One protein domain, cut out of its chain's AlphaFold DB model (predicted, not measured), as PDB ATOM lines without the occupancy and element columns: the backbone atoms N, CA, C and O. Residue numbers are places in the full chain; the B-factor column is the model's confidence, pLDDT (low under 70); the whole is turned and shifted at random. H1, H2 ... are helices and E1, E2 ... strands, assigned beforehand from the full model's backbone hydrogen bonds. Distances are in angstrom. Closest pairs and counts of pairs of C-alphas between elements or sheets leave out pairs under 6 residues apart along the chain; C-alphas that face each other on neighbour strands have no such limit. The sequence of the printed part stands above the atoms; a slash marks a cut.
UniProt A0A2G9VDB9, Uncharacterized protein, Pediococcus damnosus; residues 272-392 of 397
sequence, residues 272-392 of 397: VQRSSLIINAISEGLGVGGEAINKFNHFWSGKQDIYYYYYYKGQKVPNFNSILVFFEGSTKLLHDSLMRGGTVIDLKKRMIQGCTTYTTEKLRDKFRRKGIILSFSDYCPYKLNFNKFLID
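What this domain is: This is residues 272 to 392 of the 397 residues of an uncharacterized protein of Pediococcus damnosus (UniProt A0A2G9VDB9). A twisted sheet of five strands has two helices, H1 and H3, packed over one face and a short helix, H2, over E4 and E5 on the other face, while an arm, residues 383 to 392 with the small helix H4, sticks out from this body. The printed part has 121 residues with four named helices and five named strands, in the order H1, E1, E2, E3, H2, E4, E5, H3, H4. The mixed sheet runs E1, E2, E3, E4, E5, and the class is mixed, helices and strands. The whole is compact, with a radius of gyration of the C-alphas of 14.0 A, and spans 44 by 32 by 26 A, the arm adding to the length.

Where its parts are: H1, residues 272 to 286, begins at C-alpha 272 (21.788, -9.079, 25.423) and is 21.1 A long. E1 is residues 298 to 301. E2, residues 304 to 312, is 19.2 A long and bends by 82 degrees at residue 309. E3, residues 323 to 329, is 15.3 A long. H2 is residues 334 to 339, E4 is residues 343 to 346 and E5 is residues 351 to 354. H3, residues 358 to 369, is 16.5 A long and begins at C-alpha 358 (21.908, 0.779, 52.425). H4, residues 386 to 391, ends at C-alpha 391 (11.526, 17.175, 53.305).

How they stand to each other: In the sheet, twisted with C-alphas up to 4.2 A off its best plane, the hairpin E1 and E2 is antiparallel, with N 299 and O 306 2.8 A apart. E2 and E3 are parallel, with N 309 and O 325 at 2.9 A. E3 and E4 are parallel, with N 324 and O 343 at 2.8 A; E3, H2 and E4 form a strand-helix-strand unit, two parallel neighbour strands with a helix between, whose crossover is right-handed. The hairpin E4 and E5 is antiparallel, with N 344 and O 353 at 2.9 A. H1 is on the sheet at a height of 9.4 A, its closest C-alphas to E2 being those of Ser 275 and Tyr 310, 6.3 A. H3 is on the same face at a height of 10.2 A; with residues 281 to 286 alone H1 touches it, closest at the C-alphas of Gly 285 and Leu 363, 5.1 A, at a steep tilt of 52 degrees, opposite ways. H2 is on the opposite face, with the C-alphas of Leu 338 and Gly 354 of E5 closest at 5.4 A. H4 is apart from H3. In H1, H2, H3 and H4 every O i to N i+4 pair is within hydrogen-bond range.

The domain as a whole: The C-alphas farthest apart, those of Lys 313 and Ile 391, are 44.3 A from each other. The printed part has no cut. The links from H1 to E1 and from H3 to H4 are long; on the latter, residues 375 to 376 pair, parallel, with residues 351 to 352 of E5. The mean pLDDT of the printed part is 80.5, and residues 289 to 296, 318 to 320, 330 to 340 and 390 to 392 are under 70.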
ATOM      1  N   VAL A 272      20.816 -10.180  25.421       89.88
ATOM      2  CA  VAL A 272      21.788  -9.079  25.423       89.88
ATOM      3  C   VAL A 272      21.086  -7.781  25.806       89.88
ATOM      4  O   VAL A 272      21.472  -7.137  26.777       89.88
ATOM      5  N   GLN A 273      19.981  -7.452  25.134       92.69
ATOM      6  CA  GLN A 273      19.160  -6.276  25.424       92.69
ATOM      7  C   GLN A 273      18.665  -6.275  26.873       92.69
ATOM      8  O   GLN A 273      18.739  -5.263  27.573       92.69
ATOM      9  N   ARG A 274      18.173  -7.424  27.353       92.75
ATOM     10  CA  ARG A 274      17.716  -7.562  28.740       92.75
ATOM     11  C   ARG A 274      18.864  -7.388  29.734       92.75
ATOM     12  O   ARG A 274      18.673  -6.709  30.739       92.75
ATOM     13  N   SER A 275      20.028  -7.974  29.455       90.94
ATOM     14  CA  SER A 275      21.232  -7.823  30.278       90.94
ATOM     15  C   SER A 275      21.624  -6.354  30.413       90.94
ATOM     16  O   SER A 275      21.789  -5.864  31.527       90.94
ATOM     17  N   SER A 276      21.673  -5.625  29.297       90.00
ATOM     18  CA  SER A 276      22.001  -4.197  29.283       90.00
ATOM     19  C   SER A 276      21.021  -3.362  30.109       90.00
ATOM     20  O   SER A 276      21.440  -2.516  30.894       90.00
ATOM     21  N   LEU A 277      19.712  -3.627  30.015       92.06
ATOM     22  CA  LEU A 277      18.708  -2.921  30.826       92.06
ATOM     23  C   LEU A 277      18.862  -3.186  32.330       92.06
ATOM     24  O   LEU A 277      18.656  -2.277  33.135       92.06
ATOM     25  N   ILE A 278      19.223  -4.413  32.718       92.19
ATOM     26  CA  ILE A 278      19.468  -4.765  34.122       92.19
ATOM     27  C   ILE A 278      20.731  -4.070  34.634       92.19
ATOM     28  O   ILE A 278      20.687  -3.467  35.703       92.19
ATOM     29  N   ILE A 279      21.822  -4.111  33.866       90.06
ATOM     30  CA  ILE A 279      23.077  -3.416  34.182       90.06
ATOM     31  C   ILE A 279      22.813  -1.922  34.379       90.06
ATOM     32  O   ILE A 279      23.187  -1.373  35.410       90.06
ATOM     33  N   ASN A 280      22.074  -1.288  33.465       89.50
ATOM     34  CA  ASN A 280      21.707   0.122  33.588       89.50
ATOM     35  C   ASN A 280      20.892   0.393  34.860       89.50
ATOM     36  O   ASN A 280      21.159   1.358  35.572       89.50
ATOM     37  N   ALA A 281      19.929  -0.471  35.193       91.44
ATOM     38  CA  ALA A 281      19.154  -0.333  36.423       91.44
ATOM     39  C   ALA A 281      20.022  -0.467  37.687       91.44
ATOM     40  O   ALA A 281      19.796   0.270  38.647       91.44
ATOM     41  N   ILE A 282      21.015  -1.364  37.686       91.00
ATOM     42  CA  ILE A 282      21.995  -1.493  38.774       91.00
ATOM     43  C   ILE A 282      22.823  -0.208  38.873       91.00
ATOM     44  O   ILE A 282      22.821   0.422  39.928       91.00
ATOM     45  N   SER A 283      23.456   0.229  37.781       87.25
ATOM     46  CA  SER A 283      24.302   1.429  37.749       87.25
ATOM     47  C   SER A 283      23.561   2.678  38.227       87.25
ATOM     48  O   SER A 283      24.024   3.370  39.135       87.25
ATOM     49  N   GLU A 284      22.359   2.924  37.693       87.12
ATOM     50  CA  GLU A 284      21.512   4.042  38.112       87.12
ATOM     51  C   GLU A 284      21.117   3.948  39.599       87.12
ATOM     52  O   GLU A 284      20.982   4.969  40.269       87.12
ATOM     53  N   GLY A 285      20.892   2.740  40.130       86.88
ATOM     54  CA  GLY A 285      20.538   2.534  41.539       86.88
ATOM     55  C   GLY A 285      21.701   2.792  42.493       86.88
ATOM     56  O   GLY A 285      21.500   3.262  43.614       86.88
ATOM     57  N   LEU A 286      22.920   2.515  42.039       85.75
ATOM     58  CA  LEU A 286      24.147   2.763  42.787       85.75
ATOM     59  C   LEU A 286      24.627   4.219  42.672       85.75
ATOM     60  O   LEU A 286      25.374   4.671  43.539       85.75
ATOM     61  N   GLY A 287      24.167   4.960  41.659       79.88
ATOM     62  CA  GLY A 287      24.600   6.333  41.392       79.88
ATOM     63  C   GLY A 287      26.004   6.418  40.789       79.88
ATOM     64  O   GLY A 287      26.654   7.450  40.911       79.88
ATOM     65  N   VAL A 288      26.485   5.339  40.164       72.19
ATOM     66  CA  VAL A 288      27.738   5.345  39.401       72.19
ATOM     67  C   VAL A 288      27.441   5.824  37.978       72.19
ATOM     68  O   VAL A 288      26.702   5.175  37.235       72.19
ATOM     69  N   GLY A 289      27.975   6.995  37.614       53.31
ATOM     70  CA  GLY A 289      28.011   7.462  36.224       53.31
ATOM     71  C   GLY A 289      28.814   6.486  35.363       53.31
ATOM     72  O   GLY A 289      29.643   5.746  35.889       53.31
ATOM     73  N   GLY A 290      28.549   6.451  34.055       47.28
ATOM     74  CA  GLY A 290      28.994   5.413  33.109       47.28
ATOM     75  C   GLY A 290      30.507   5.166  32.952       47.28
ATOM     76  O   GLY A 290      30.900   4.451  32.039       47.28
ATOM     77  N   GLU A 291      31.360   5.694  33.823       41.28
ATOM     78  CA  GLU A 291      32.818   5.529  33.785       41.28
ATOM     79  C   GLU A 291      33.329   4.318  34.590       41.28
ATOM     80  O   GLU A 291      34.463   3.888  34.400       41.28
ATOM     81  N   ALA A 292      32.485   3.665  35.401       44.88
ATOM     82  CA  ALA A 292      32.813   2.379  36.040       44.88
ATOM     83  C   ALA A 292      32.460   1.149  35.168       44.88
ATOM     84  O   ALA A 292      32.381   0.030  35.668       44.88
ATOM     85  N   ILE A 293      32.224   1.341  33.863       47.34
ATOM     86  CA  ILE A 293      31.827   0.276  32.916       47.34
ATOM     87  C   ILE A 293      33.020  -0.609  32.494       47.34
ATOM     88  O   ILE A 293      32.856  -1.621  31.807       47.34
ATOM     89  N   ASN A 294      34.237  -0.308  32.949       40.91
ATOM     90  CA  ASN A 294      35.411  -1.094  32.590       40.91
ATOM     91  C   ASN A 294      35.555  -2.366  33.443       40.91
ATOM     92  O   ASN A 294      36.300  -2.398  34.418       40.91
ATOM     93  N   LYS A 295      34.883  -3.419  32.943       44.56
ATOM     94  CA  LYS A 295      34.999  -4.877  33.179       44.56
ATOM     95  C   LYS A 295      33.734  -5.492  33.787       44.56
ATOM     96  O   LYS A 295      33.488  -5.414  34.978       44.56
ATOM     97  N   PHE A 296      32.960  -6.131  32.904       62.72
ATOM     98  CA  PHE A 296      31.963  -7.188  33.120       62.72
ATOM     99  C   PHE A 296      31.454  -7.421  34.554       62.72
ATOM    100  O   PHE A 296      32.190  -7.902  35.408       62.72
ATOM    101  N   ASN A 297      30.129  -7.321  34.734       73.00
ATOM    102  CA  ASN A 297      29.392  -8.093  35.743       73.00
ATOM    103  C   ASN A 297      29.783  -7.856  37.217       73.00
ATOM    104  O   ASN A 297      29.353  -8.613  38.086       73.00
ATOM    105  N   HIS A 298      30.550  -6.815  37.523       83.44
ATOM    106  CA  HIS A 298      30.962  -6.464  38.879       83.44
ATOM    107  C   HIS A 298      30.867  -4.950  39.064       83.44
ATOM    108  O   HIS A 298      31.329  -4.179  38.232       83.44
ATOM    109  N   PHE A 299      30.220  -4.531  40.145       82.12
ATOM    110  CA  PHE A 299      30.052  -3.137  40.530       82.12
ATOM    111  C   PHE A 299      30.483  -2.970  41.978       82.12
ATOM    112  O   PHE A 299      30.467  -3.918  42.766       82.12
ATOM    113  N   TRP A 300      30.789  -1.736  42.348       78.81
ATOM    114  CA  TRP A 300      31.187  -1.397  43.701       78.81
ATOM    115  C   TRP A 300      30.405  -0.188  44.202       78.81
ATOM    116  O   TRP A 300      30.201   0.785  43.477       78.81
ATOM    117  N   SER A 301      29.936  -0.253  45.449       73.56
ATOM    118  CA  SER A 301      29.271   0.873  46.103       73.56
ATOM    119  C   SER A 301      29.624   0.918  47.587       73.56
ATOM    120  O   SER A 301      29.137   0.120  48.396       73.56
ATOM    121  N   GLY A 302      30.493   1.866  47.946       72.44
ATOM    122  CA  GLY A 302      30.915   2.125  49.320       72.44
ATOM    123  C   GLY A 302      31.789   1.016  49.910       72.44
ATOM    124  O   GLY A 302      33.003   1.125  49.913       72.44
ATOM    125  N   LYS A 303      31.177  -0.031  50.476       72.56
ATOM    126  CA  LYS A 303      31.880  -1.179  51.093       72.56
ATOM    127  C   LYS A 303      31.350  -2.537  50.619       72.56
ATOM    128  O   LYS A 303      31.669  -3.552  51.229       72.56
ATOM    129  N   GLN A 304      30.497  -2.561  49.595       80.75
ATOM    130  CA  GLN A 304      29.904  -3.795  49.088       80.75
ATOM    131  C   GLN A 304      30.194  -3.970  47.604       80.75
ATOM    132  O   GLN A 304      29.986  -3.054  46.806       80.75
ATOM    133  N   ASP A 305      30.623  -5.180  47.264       85.56
ATOM    134  CA  ASP A 305      30.725  -5.665  45.897       85.56
ATOM    135  C   ASP A 305      29.379  -6.184  45.416       85.56
ATOM    136  O   ASP A 305      28.691  -6.916  46.131       85.56
ATOM    137  N   ILE A 306      29.020  -5.833  44.189       88.31
ATOM    138  CA  ILE A 306      27.813  -6.290  43.520       88.31
ATOM    139  C   ILE A 306      28.229  -7.113  42.312       88.31
ATOM    140  O   ILE A 306      28.829  -6.586  41.384       88.31
ATOM    141  N   TYR A 307      27.881  -8.391  42.292       88.00
ATOM    142  CA  TYR A 307      28.153  -9.284  41.174       88.00
ATOM    143  C   TYR A 307      26.865  -9.519  40.398       88.00
ATOM    144  O   TYR A 307      25.871  -9.958  40.969       88.00
ATOM    145  N   TYR A 308      26.873  -9.234  39.102       89.56
ATOM    146  CA  TYR A 308      25.757  -9.474  38.203       89.56
ATOM    147  C   TYR A 308      26.044 -10.644  37.267       89.56
ATOM    148  O   TYR A 308      27.055 -10.652  36.583       89.56
ATOM    149  N   TYR A 309      25.134 -11.605  37.147       87.56
ATOM    150  CA  TYR A 309      25.234 -12.643  36.120       87.56
ATOM    151  C   TYR A 309      23.915 -12.796  35.382       87.56
ATOM    152  O   TYR A 309      22.875 -13.037  35.989       87.56
ATOM    153  N   TYR A 310      23.935 -12.750  34.050       87.00
ATOM    154  CA  TYR A 310      22.734 -13.122  33.307       87.00
ATOM    155  C   TYR A 310      22.407 -14.612  33.513       87.00
ATOM    156  O   TYR A 310      21.262 -14.943  33.805       87.00
ATOM    157  N   TYR A 311      23.421 -15.485  33.432       86.69
ATOM    158  CA  TYR A 311      23.330 -16.918  33.736       86.69
ATOM    159  C   TYR A 311      24.278 -17.282  34.889       86.69
ATOM    160  O   TYR A 311      25.495 -17.361  34.702       86.69
ATOM    161  N   TYR A 312      23.741 -17.513  36.084       82.38
ATOM    162  CA  TYR A 312      24.505 -17.922  37.260       82.38
ATOM    163  C   TYR A 312      24.618 -19.452  37.340       82.38
ATOM    164  O   TYR A 312      23.623 -20.160  37.517       82.38
ATOM    165  N   LYS A 313      25.845 -19.973  37.215       80.50
ATOM    166  CA  LYS A 313      26.141 -21.417  37.213       80.50
ATOM    167  C   LYS A 313      26.586 -21.939  38.583       80.50
ATOM    168  O   LYS A 313      27.096 -23.048  38.672       80.50
ATOM    169  N   GLY A 314      26.394 -21.159  39.648       74.06
ATOM    170  CA  GLY A 314      26.852 -21.529  40.989       74.06
ATOM    171  C   GLY A 314      28.334 -21.244  41.235       74.06
ATOM    172  O   GLY A 314      28.898 -21.762  42.191       74.06
ATOM    173  N   GLN A 315      28.986 -20.429  40.401       74.19
ATOM    174  CA  GLN A 315      30.347 -19.982  40.694       74.19
ATOM    175  C   GLN A 315      30.423 -19.267  42.058       74.19
ATOM    176  O   GLN A 315      29.518 -18.513  42.432       74.19
ATOM    177  N   LYS A 316      31.509 -19.502  42.803       70.62
ATOM    178  CA  LYS A 316      31.722 -18.929  44.139       70.62
ATOM    179  C   LYS A 316      31.833 -17.406  44.055       70.62
ATOM    180  O   LYS A 316      32.557 -16.883  43.213       70.62
ATOM    181  N   VAL A 317      31.131 -16.705  44.943       71.75
ATOM    182  CA  VAL A 317      31.218 -15.242  45.041       71.75
ATOM    183  C   VAL A 317      32.438 -14.874  45.907       71.75
ATOM    184  O   VAL A 317      32.542 -15.407  47.016       71.75
ATOM    185  N   PRO A 318      33.370 -14.019  45.433       64.38
ATOM    186  CA  PRO A 318      34.672 -13.811  46.079       64.38
ATOM    187  C   PRO A 318      34.609 -13.238  47.502       64.38
ATOM    188  O   PRO A 318      35.317 -13.719  48.384       64.38
ATOM    189  N   ASN A 319      33.745 -12.241  47.734       67.81
ATOM    190  CA  ASN A 319      33.765 -11.428  48.956       67.81
ATOM    191  C   ASN A 319      32.570 -11.710  49.879       67.81
ATOM    192  O   ASN A 319      31.432 -11.871  49.424       67.81
ATOM    193  N   PHE A 320      32.831 -11.727  51.191       65.06
ATOM    194  CA  PHE A 320      31.806 -11.737  52.244       65.06
ATOM    195  C   PHE A 320      30.961 -10.446  52.171       65.06
ATOM    196  O   PHE A 320      31.472  -9.410  51.754       65.06
ATOM    197  N   ASN A 321      29.676 -10.487  52.556       77.19
ATOM    198  CA  ASN A 321      28.758  -9.327  52.506       77.19
ATOM    199  C   ASN A 321      28.543  -8.695  51.102       77.19
ATOM    200  O   ASN A 321      28.208  -7.513  50.971       77.19
ATOM    201  N   SER A 322      28.738  -9.474  50.036       84.81
ATOM    202  CA  SER A 322      28.487  -9.055  48.652       84.81
ATOM    203  C   SER A 322      27.008  -9.180  48.254       84.81
ATOM    204  O   SER A 322      26.226  -9.900  48.879       84.81
ATOM    205  N   ILE A 323      26.621  -8.466  47.194       88.88
ATOM    206  CA  ILE A 323      25.291  -8.519  46.586       88.88
ATOM    207  C   ILE A 323      25.390  -9.306  45.281       88.88
ATOM    208  O   ILE A 323      26.010  -8.858  44.323       88.88
ATOM    209  N   LEU A 324      24.754 -10.467  45.213       89.56
ATOM    210  CA  LEU A 324      24.649 -11.251  43.991       89.56
ATOM    211  C   LEU A 324      23.322 -10.939  43.298       89.56
ATOM    212  O   LEU A 324      22.256 -11.220  43.837       89.56
ATOM    213  N   VAL A 325      23.375 -10.407  42.085       91.31
ATOM    214  CA  VAL A 325      22.214 -10.189  41.222       91.31
ATOM    215  C   VAL A 325      22.304 -11.144  40.042       91.31
ATOM    216  O   VAL A 325      23.323 -11.199  39.361       91.31
ATOM    217  N   PHE A 326      21.247 -11.887  39.741       91.06
ATOM    218  CA  PHE A 326      21.229 -12.691  38.523       91.06
ATOM    219  C   PHE A 326      19.852 -12.781  37.885       91.06
ATOM    220  O   PHE A 326      18.832 -12.577  38.543       91.06
ATOM    221  N   PHE A 327      19.825 -13.057  36.579       90.62
ATOM    222  CA  PHE A 327      18.572 -13.261  35.858       90.62
ATOM    223  C   PHE A 327      18.165 -14.731  35.854       90.62
ATOM    224  O   PHE A 327      17.142 -15.058  36.433       90.62
ATOM    225  N   GLU A 328      18.958 -15.635  35.285       86.88
ATOM    226  CA  GLU A 328      18.696 -17.077  35.321       86.88
ATOM    227  C   GLU A 328      19.827 -17.810  36.034       86.88
ATOM    228  O   GLU A 328      20.979 -17.400  35.950       86.88
ATOM    229  N   GLY A 329      19.536 -18.912  36.718       80.50
ATOM    230  CA  GLY A 329      20.593 -19.700  37.337       80.50
ATOM    231  C   GLY A 329      20.110 -20.706  38.365       80.50
ATOM    232  O   GLY A 329      18.950 -20.705  38.780       80.50
ATOM    233  N   SER A 330      21.033 -21.576  38.767       68.31
ATOM    234  CA  SER A 330      20.800 -22.539  39.837       68.31
ATOM    235  C   SER A 330      20.945 -21.867  41.198       68.31
ATOM    236  O   SER A 330      21.951 -21.218  41.481       68.31
ATOM    237  N   THR A 331      19.962 -22.075  42.072       63.72
ATOM    238  CA  THR A 331      19.981 -21.574  43.453       63.72
ATOM    239  C   THR A 331      20.720 -22.503  44.422       63.72
ATOM    240  O   THR A 331      20.790 -22.208  45.611       63.72
ATOM    241  N   LYS A 332      21.268 -23.628  43.934       59.50
ATOM    242  CA  LYS A 332      21.805 -24.736  44.749       59.50
ATOM    243  C   LYS A 332      23.015 -24.342  45.620       59.50
ATOM    244  O   LYS A 332      23.269 -25.011  46.609       59.50
ATOM    245  N   LEU A 333      23.706 -23.247  45.282       56.06
ATOM    246  CA  LEU A 333      24.878 -22.704  45.998       56.06
ATOM    247  C   LEU A 333      24.627 -21.323  46.642       56.06
ATOM    248  O   LEU A 333      25.555 -20.695  47.139       56.06
ATOM    249  N   LEU A 334      23.376 -20.840  46.673       62.12
ATOM    250  CA  LEU A 334      23.049 -19.546  47.294       62.12
ATOM    251  C   LEU A 334      23.184 -19.548  48.819       62.12
ATOM    252  O   LEU A 334      23.377 -18.487  49.410       62.12
ATOM    253  N   HIS A 335      23.079 -20.724  49.442       59.69
ATOM    254  CA  HIS A 335      23.115 -20.866  50.894       59.69
ATOM    255  C   HIS A 335      24.431 -20.330  51.479       59.69
ATOM    256  O   HIS A 335      24.400 -19.540  52.418       59.69
ATOM    257  N   ASP A 336      25.570 -20.627  50.848       58.34
ATOM    258  CA  ASP A 336      26.888 -20.175  51.310       58.34
ATOM    259  C   ASP A 336      27.058 -18.648  51.252       58.34
ATOM    260  O   ASP A 336      27.669 -18.061  52.146       58.34
ATOM    261  N   SER A 337      26.515 -17.981  50.226       57.31
ATOM    262  CA  SER A 337      26.550 -16.514  50.116       57.31
ATOM    263  C   SER A 337      25.644 -15.831  51.145       57.31
ATOM    264  O   SER A 337      26.033 -14.811  51.715       57.31
ATOM    265  N   LEU A 338      24.464 -16.400  51.415       59.97
ATOM    266  CA  LEU A 338      23.520 -15.890  52.419       59.97
ATOM    267  C   LEU A 338      24.072 -16.054  53.845       59.97
ATOM    268  O   LEU A 338      24.048 -15.105  54.625       59.97
ATOM    269  N   MET A 339      24.666 -17.211  54.159       56.00
ATOM    270  CA  MET A 339      25.283 -17.499  55.466       56.00
ATOM    271  C   MET A 339      26.485 -16.595  55.786       56.00
ATOM    272  O   MET A 339      26.852 -16.424  56.945       56.00
ATOM    273  N   ARG A 340      27.091 -15.979  54.767       64.69
ATOM    274  CA  ARG A 340      28.228 -15.047  54.875       64.69
ATOM    275  C   ARG A 340      27.810 -13.574  54.955       64.69
ATOM    276  O   ARG A 340      28.627 -12.687  54.694       64.69
ATOM    277  N   GLY A 341      26.541 -13.311  55.269       74.81
ATOM    278  CA  GLY A 341      25.980 -11.965  55.391       74.81
ATOM    279  C   GLY A 341      25.736 -11.257  54.057       74.81
ATOM    280  O   GLY A 341      25.608 -10.038  54.032       74.81
ATOM    281  N   GLY A 342      25.729 -11.989  52.938       85.12
ATOM    282  CA  GLY A 342      25.451 -11.437  51.613       85.12
ATOM    283  C   GLY A 342      23.958 -11.278  51.321       85.12
ATOM    284  O   GLY A 342      23.086 -11.710  52.078       85.12
ATOM    285  N   THR A 343      23.666 -10.683  50.167       90.12
ATOM    286  CA  THR A 343      22.300 -10.495  49.664       90.12
ATOM    287  C   THR A 343      22.196 -11.061  48.265       90.12
ATOM    288  O   THR A 343      23.095 -10.888  47.445       90.12
ATOM    289  N   VAL A 344      21.083 -11.717  47.966       90.62
ATOM    290  CA  VAL A 344      20.848 -12.343  46.669       90.62
ATOM    291  C   VAL A 344      19.572 -11.792  46.052       90.62
ATOM    292  O   VAL A 344      18.524 -11.785  46.694       90.62
ATOM    293  N   ILE A 345      19.654 -11.384  44.788       92.62
ATOM    294  CA  ILE A 345      18.541 -10.909  43.971       92.62
ATOM    295  C   ILE A 345      18.392 -11.830  42.753       92.62
ATOM    296  O   ILE A 345      19.179 -11.766  41.809       92.62
ATOM    297  N   ASP A 346      17.353 -12.664  42.773       92.31
ATOM    298  CA  ASP A 346      16.939 -13.513  41.653       92.31
ATOM    299  C   ASP A 346      15.865 -12.772  40.846       92.31
ATOM    300  O   ASP A 346      14.708 -12.651  41.263       92.31
ATOM    301  N   LEU A 347      16.249 -12.228  39.693       93.94
ATOM    302  CA  LEU A 347      15.379 -11.377  38.885       93.94
ATOM    303  C   LEU A 347      14.321 -12.174  38.106       93.94
ATOM    304  O   LEU A 347      13.247 -11.630  37.834       93.94
ATOM    305  N   LYS A 348      14.571 -13.448  37.766       91.88
ATOM    306  CA  LYS A 348      13.581 -14.304  37.083       91.88
ATOM    307  C   LYS A 348      12.514 -14.793  38.048       91.88
ATOM    308  O   LYS A 348      11.333 -14.731  37.706       91.88
ATOM    309  N   LYS A 349      12.894 -15.199  39.264       91.06
ATOM    310  CA  LYS A 349      11.938 -15.509  40.344       91.06
ATOM    311  C   LYS A 349      11.365 -14.261  41.011       91.06
ATOM    312  O   LYS A 349      10.398 -14.376  41.755       91.06
ATOM    313  N   ARG A 350      11.929 -13.081  40.724       93.31
ATOM    314  CA  ARG A 350      11.566 -11.793  41.328       93.31
ATOM    315  C   ARG A 350      11.652 -11.836  42.850       93.31
ATOM    316  O   ARG A 350      10.702 -11.480  43.536       93.31
ATOM    317  N   MET A 351      12.787 -12.270  43.377       92.69
ATOM    318  CA  MET A 351      12.978 -12.493  44.805       92.69
ATOM    319  C   MET A 351      14.265 -11.837  45.297       92.69
ATOM    320  O   MET A 351      15.277 -11.842  44.600       92.69
ATOM    321  N   ILE A 352      14.221 -11.308  46.518       93.19
ATOM    322  CA  ILE A 352      15.391 -10.861  47.272       93.19
ATOM    323  C   ILE A 352      15.452 -11.578  48.624       93.19
ATOM    324  O   ILE A 352      14.422 -11.805  49.267       93.19
ATOM    325  N   GLN A 353      16.665 -11.958  49.016       90.88
ATOM    326  CA  GLN A 353      16.970 -12.726  50.225       90.88
ATOM    327  C   GLN A 353      18.315 -12.295  50.823       90.88
ATOM    328  O   GLN A 353      19.185 -11.813  50.094       90.88
ATOM    329  N   GLY A 354      18.482 -12.480  52.131       89.44
ATOM    330  CA  GLY A 354      19.700 -12.159  52.877       89.44
ATOM    331  C   GLY A 354      19.691 -10.785  53.547       89.44
ATOM    332  O   GLY A 354      18.641 -10.238  53.891       89.44
ATOM    333  N   CYS A 355      20.881 -10.223  53.765       89.44
ATOM    334  CA  CYS A 355      21.050  -9.049  54.620       89.44
ATOM    335  C   CYS A 355      20.495  -7.755  54.009       89.44
ATOM    336  O   CYS A 355      20.627  -7.492  52.812       89.44
ATOM    337  N   THR A 356      19.927  -6.900  54.861       90.88
ATOM    338  CA  THR A 356      19.509  -5.545  54.487       90.88
ATOM    339  C   THR A 356      20.620  -4.552  54.787       90.88
ATOM    340  O   THR A 356      21.061  -4.391  55.924       90.88
ATOM    341  N   THR A 357      21.022  -3.817  53.764       89.31
ATOM    342  CA  THR A 357      22.047  -2.773  53.803       89.31
ATOM    343  C   THR A 357      21.558  -1.554  53.031       89.31
ATOM    344  O   THR A 357      20.593  -1.624  52.269       89.31
ATOM    345  N   TYR A 358      22.250  -0.427  53.174       87.12
ATOM    346  CA  TYR A 358      21.908   0.779  52.425       87.12
ATOM    347  C   TYR A 358      21.985   0.561  50.904       87.12
ATOM    348  O   TYR A 358      21.103   1.003  50.168       87.12
ATOM    349  N   THR A 359      22.996  -0.173  50.435       88.38
ATOM    350  CA  THR A 359      23.190  -0.488  49.013       88.38
ATOM    351  C   THR A 359      22.106  -1.426  48.481       88.38
ATOM    352  O   THR A 359      21.552  -1.178  47.411       88.38
ATOM    353  N   THR A 360      21.745  -2.472  49.232       90.88
ATOM    354  CA  THR A 360      20.672  -3.397  48.817       90.88
ATOM    355  C   THR A 360      19.319  -2.700  48.765       90.88
ATOM    356  O   THR A 360      18.551  -2.936  47.837       90.88
ATOM    357  N   GLU A 361      19.048  -1.781  49.695       90.88
ATOM    358  CA  GLU A 361      17.822  -0.986  49.695       90.88
ATOM    359  C   GLU A 361      17.763   0.005  48.532       90.88
ATOM    360  O   GLU A 361      16.716   0.125  47.896       90.88
ATOM    361  N   LYS A 362      18.882   0.661  48.198       89.31
ATOM    362  CA  LYS A 362      18.989   1.490  46.988       89.31
ATOM    363  C   LYS A 362      18.677   0.689  45.725       89.31
ATOM    364  O   LYS A 362      17.856   1.118  44.916       89.31
ATOM    365  N   LEU A 363      19.287  -0.488  45.574       91.69
ATOM    366  CA  LEU A 363      19.049  -1.369  44.429       91.69
ATOM    367  C   LEU A 363      17.602  -1.860  44.378       91.69
ATOM    368  O   LEU A 363      16.964  -1.778  43.331       91.69
ATOM    369  N   ARG A 364      17.056  -2.324  45.506       92.81
ATOM    370  CA  ARG A 364      15.661  -2.767  45.608       92.81
ATOM    371  C   ARG A 364      14.695  -1.653  45.221       92.81
ATOM    372  O   ARG A 364      13.778  -1.903  44.440       92.81
ATOM    373  N   ASP A 365      14.873  -0.443  45.755       89.44
ATOM    374  CA  ASP A 365      14.009   0.689  45.410       89.44
ATOM    375  C   ASP A 365      14.155   1.068  43.935       89.44
ATOM    376  O   ASP A 365      13.154   1.310  43.258       89.44
ATOM    377  N   LYS A 366      15.375   1.028  43.385       92.00
ATOM    378  CA  LYS A 366      15.584   1.299  41.964       92.00
ATOM    379  C   LYS A 366      14.907   0.267  41.066       92.00
ATOM    380  O   LYS A 366      14.206   0.644  40.126       92.00
ATOM    381  N   PHE A 367      15.057  -1.019  41.371       94.19
ATOM    382  CA  PHE A 367      14.359  -2.099  40.678       94.19
ATOM    383  C   PHE A 367      12.845  -1.929  40.764       94.19
ATOM    384  O   PHE A 367      12.171  -1.999  39.734       94.19
ATOM    385  N   ARG A 368      12.319  -1.587  41.947       90.38
ATOM    386  CA  ARG A 368      10.899  -1.274  42.136       90.38
ATOM    387  C   ARG A 368      10.435  -0.163  41.187       90.38
ATOM    388  O   ARG A 368       9.435  -0.352  40.499       90.38
ATOM    389  N   ARG A 369      11.170   0.953  41.099       86.19
ATOM    390  CA  ARG A 369      10.865   2.079  40.189       86.19
ATOM    391  C   ARG A 369      10.953   1.700  38.706       86.19
ATOM    392  O   ARG A 369      10.227   2.260  37.894       86.19
ATOM    393  N   LYS A 370      11.797   0.729  38.345       90.06
ATOM    394  CA  LYS A 370      11.901   0.172  36.981       90.06
ATOM    395  C   LYS A 370      10.896  -0.964  36.708       90.06
ATOM    396  O   LYS A 370      10.988  -1.625  35.678       90.06
ATOM    397  N   GLY A 371       9.948  -1.223  37.615       89.19
ATOM    398  CA  GLY A 371       8.919  -2.262  37.461       89.19
ATOM    399  C   GLY A 371       9.384  -3.691  37.779       89.19
ATOM    400  O   GLY A 371       8.634  -4.650  37.585       89.19
ATOM    401  N   ILE A 372      10.601  -3.859  38.300       92.88
ATOM    402  CA  ILE A 372      11.125  -5.128  38.810       92.88
ATOM    403  C   ILE A 372      10.742  -5.225  40.291       92.88
ATOM    404  O   ILE A 372      11.492  -4.855  41.194       92.88
ATOM    405  N   ILE A 373       9.521  -5.691  40.543       91.88
ATOM    406  CA  ILE A 373       9.005  -5.859  41.903       91.88
ATOM    407  C   ILE A 373       9.498  -7.179  42.488       91.88
ATOM    408  O   ILE A 373       9.157  -8.236  41.961       91.88
ATOM    409  N   LEU A 374      10.256  -7.105  43.583       92.31
ATOM    410  CA  LEU A 374      10.841  -8.257  44.267       92.31
ATOM    411  C   LEU A 374       9.995  -8.668  45.483       92.31
ATOM    412  O   LEU A 374       9.612  -7.820  46.291       92.31
ATOM    413  N   SER A 375       9.725  -9.964  45.637       91.06
ATOM    414  CA  SER A 375       9.216 -10.555  46.872       91.06
ATOM    415  C   SER A 375      10.342 -10.750  47.880       91.06
ATOM    416  O   SER A 375      11.482 -11.034  47.511       91.06
ATOM    417  N   PHE A 376      10.010 -10.626  49.158       90.56
ATOM    418  CA  PHE A 376      10.966 -10.767  50.249       90.56
ATOM    419  C   PHE A 376      10.831 -12.174  50.828       90.56
ATOM    420  O   PHE A 376       9.737 -12.527  51.264       90.56
ATOM    421  N   SER A 377      11.902 -12.967  50.771       83.06
ATOM    422  CA  SER A 377      11.948 -14.282  51.425       83.06
ATOM    423  C   SER A 377      12.196 -14.093  52.927       83.06
ATOM    424  O   SER A 377      11.262 -14.086  53.722       83.06
ATOM    425  N   ASP A 378      13.441 -13.802  53.292       86.00
ATOM    426  CA  ASP A 378      13.922 -13.426  54.628       86.00
ATOM    427  C   ASP A 378      14.405 -11.959  54.686       86.00
ATOM    428  O   ASP A 378      14.693 -11.417  55.753       86.00
ATOM    429  N   TYR A 379      14.446 -11.287  53.533       88.88
ATOM    430  CA  TYR A 379      14.872  -9.898  53.408       88.88
ATOM    431  C   TYR A 379      13.928  -8.929  54.137       88.88
ATOM    432  O   TYR A 379      12.712  -8.930  53.930       88.88
ATOM    433  N   CYS A 380      14.486  -8.031  54.947       88.62
ATOM    434  CA  CYS A 380      13.711  -7.079  55.741       88.62
ATOM    435  C   CYS A 380      13.961  -5.644  55.261       88.62
ATOM    436  O   CYS A 380      14.954  -5.046  55.678       88.62
ATOM    437  N   PRO A 381      13.099  -5.057  54.411       88.44
ATOM    438  CA  PRO A 381      13.366  -3.745  53.835       88.44
ATOM    439  C   PRO A 381      13.415  -2.644  54.896       88.44
ATOM    440  O   PRO A 381      12.802  -2.756  55.966       88.44
ATOM    441  N   TYR A 382      14.090  -1.538  54.581       90.00
ATOM    442  CA  TYR A 382      14.064  -0.375  55.456       90.00
ATOM    443  C   TYR A 382      12.643   0.160  55.595       90.00
ATOM    444  O   TYR A 382      11.834   0.178  54.662       90.00
ATOM    445  N   LYS A 383      12.345   0.601  56.817       90.69
ATOM    446  CA  LYS A 383      11.077   1.248  57.130       90.69
ATOM    447  C   LYS A 383      10.979   2.544  56.344       90.69
ATOM    448  O   LYS A 383      11.961   3.279  56.232       90.69
ATOM    449  N   LEU A 384       9.780   2.849  55.862       87.56
ATOM    450  CA  LEU A 384       9.500   4.157  55.289       87.56
ATOM    451  C   LEU A 384       9.808   5.247  56.327       87.56
ATOM    452  O   LEU A 384       9.412   5.137  57.489       87.56
ATOM    453  N   ASN A 385      10.531   6.281  55.900       84.88
ATOM    454  CA  ASN A 385      10.959   7.373  56.764       84.88
ATOM    455  C   ASN A 385      10.055   8.590  56.542       84.88
ATOM    456  O   ASN A 385      10.166   9.271  55.525       84.88
ATOM    457  N   PHE A 386       9.181   8.855  57.517       83.94
ATOM    458  CA  PHE A 386       8.194   9.932  57.446       83.94
ATOM    459  C   PHE A 386       8.828  11.307  57.194       83.94
ATOM    460  O   PHE A 386       8.391  12.026  56.298       83.94
ATOM    461  N   ASN A 387       9.878  11.652  57.946       80.25
ATOM    462  CA  ASN A 387      10.535  12.957  57.849       80.25
ATOM    463  C   ASN A 387      11.304  13.107  56.532       80.25
ATOM    464  O   ASN A 387      11.253  14.169  55.920       80.25
ATOM    465  N   LYS A 388      11.962  12.040  56.060       77.62
ATOM    466  CA  LYS A 388      12.672  12.058  54.774       77.62
ATOM    467  C   LYS A 388      11.717  12.367  53.619       77.62
ATOM    468  O   LYS A 388      11.936  13.314  52.880       77.62
ATOM    469  N   PHE A 389      10.616  11.624  53.520       74.44
ATOM    470  CA  PHE A 389       9.624  11.816  52.456       74.44
ATOM    471  C   PHE A 389       8.786  13.096  52.601       74.44
ATOM    472  O   PHE A 389       8.023  13.423  51.698       74.44
ATOM    473  N   LEU A 390       8.895  13.803  53.729       65.81
ATOM    474  CA  LEU A 390       8.308  15.127  53.899       65.81
ATOM    475  C   LEU A 390       9.215  16.228  53.322       65.81
ATOM    476  O   LEU A 390       8.724  17.133  52.647       65.81
ATOM    477  N   ILE A 391      10.514  16.161  53.640       54.69
ATOM    478  CA  ILE A 391      11.526  17.175  53.305       54.69
ATOM    479  C   ILE A 391      11.937  17.073  51.835       54.69
ATOM    480  O   ILE A 391      12.077  18.096  51.168       54.69
ATOM    481  N   ASP A 392      12.058  15.852  51.312       52.16
ATOM    482  CA  ASP A 392      12.291  15.596  49.894       52.16
ATOM    483  C   ASP A 392      10.980  15.892  49.131       52.16
ATOM    484  O   ASP A 392      10.211  14.990  48.805       52.16
TER     485      ASP A 392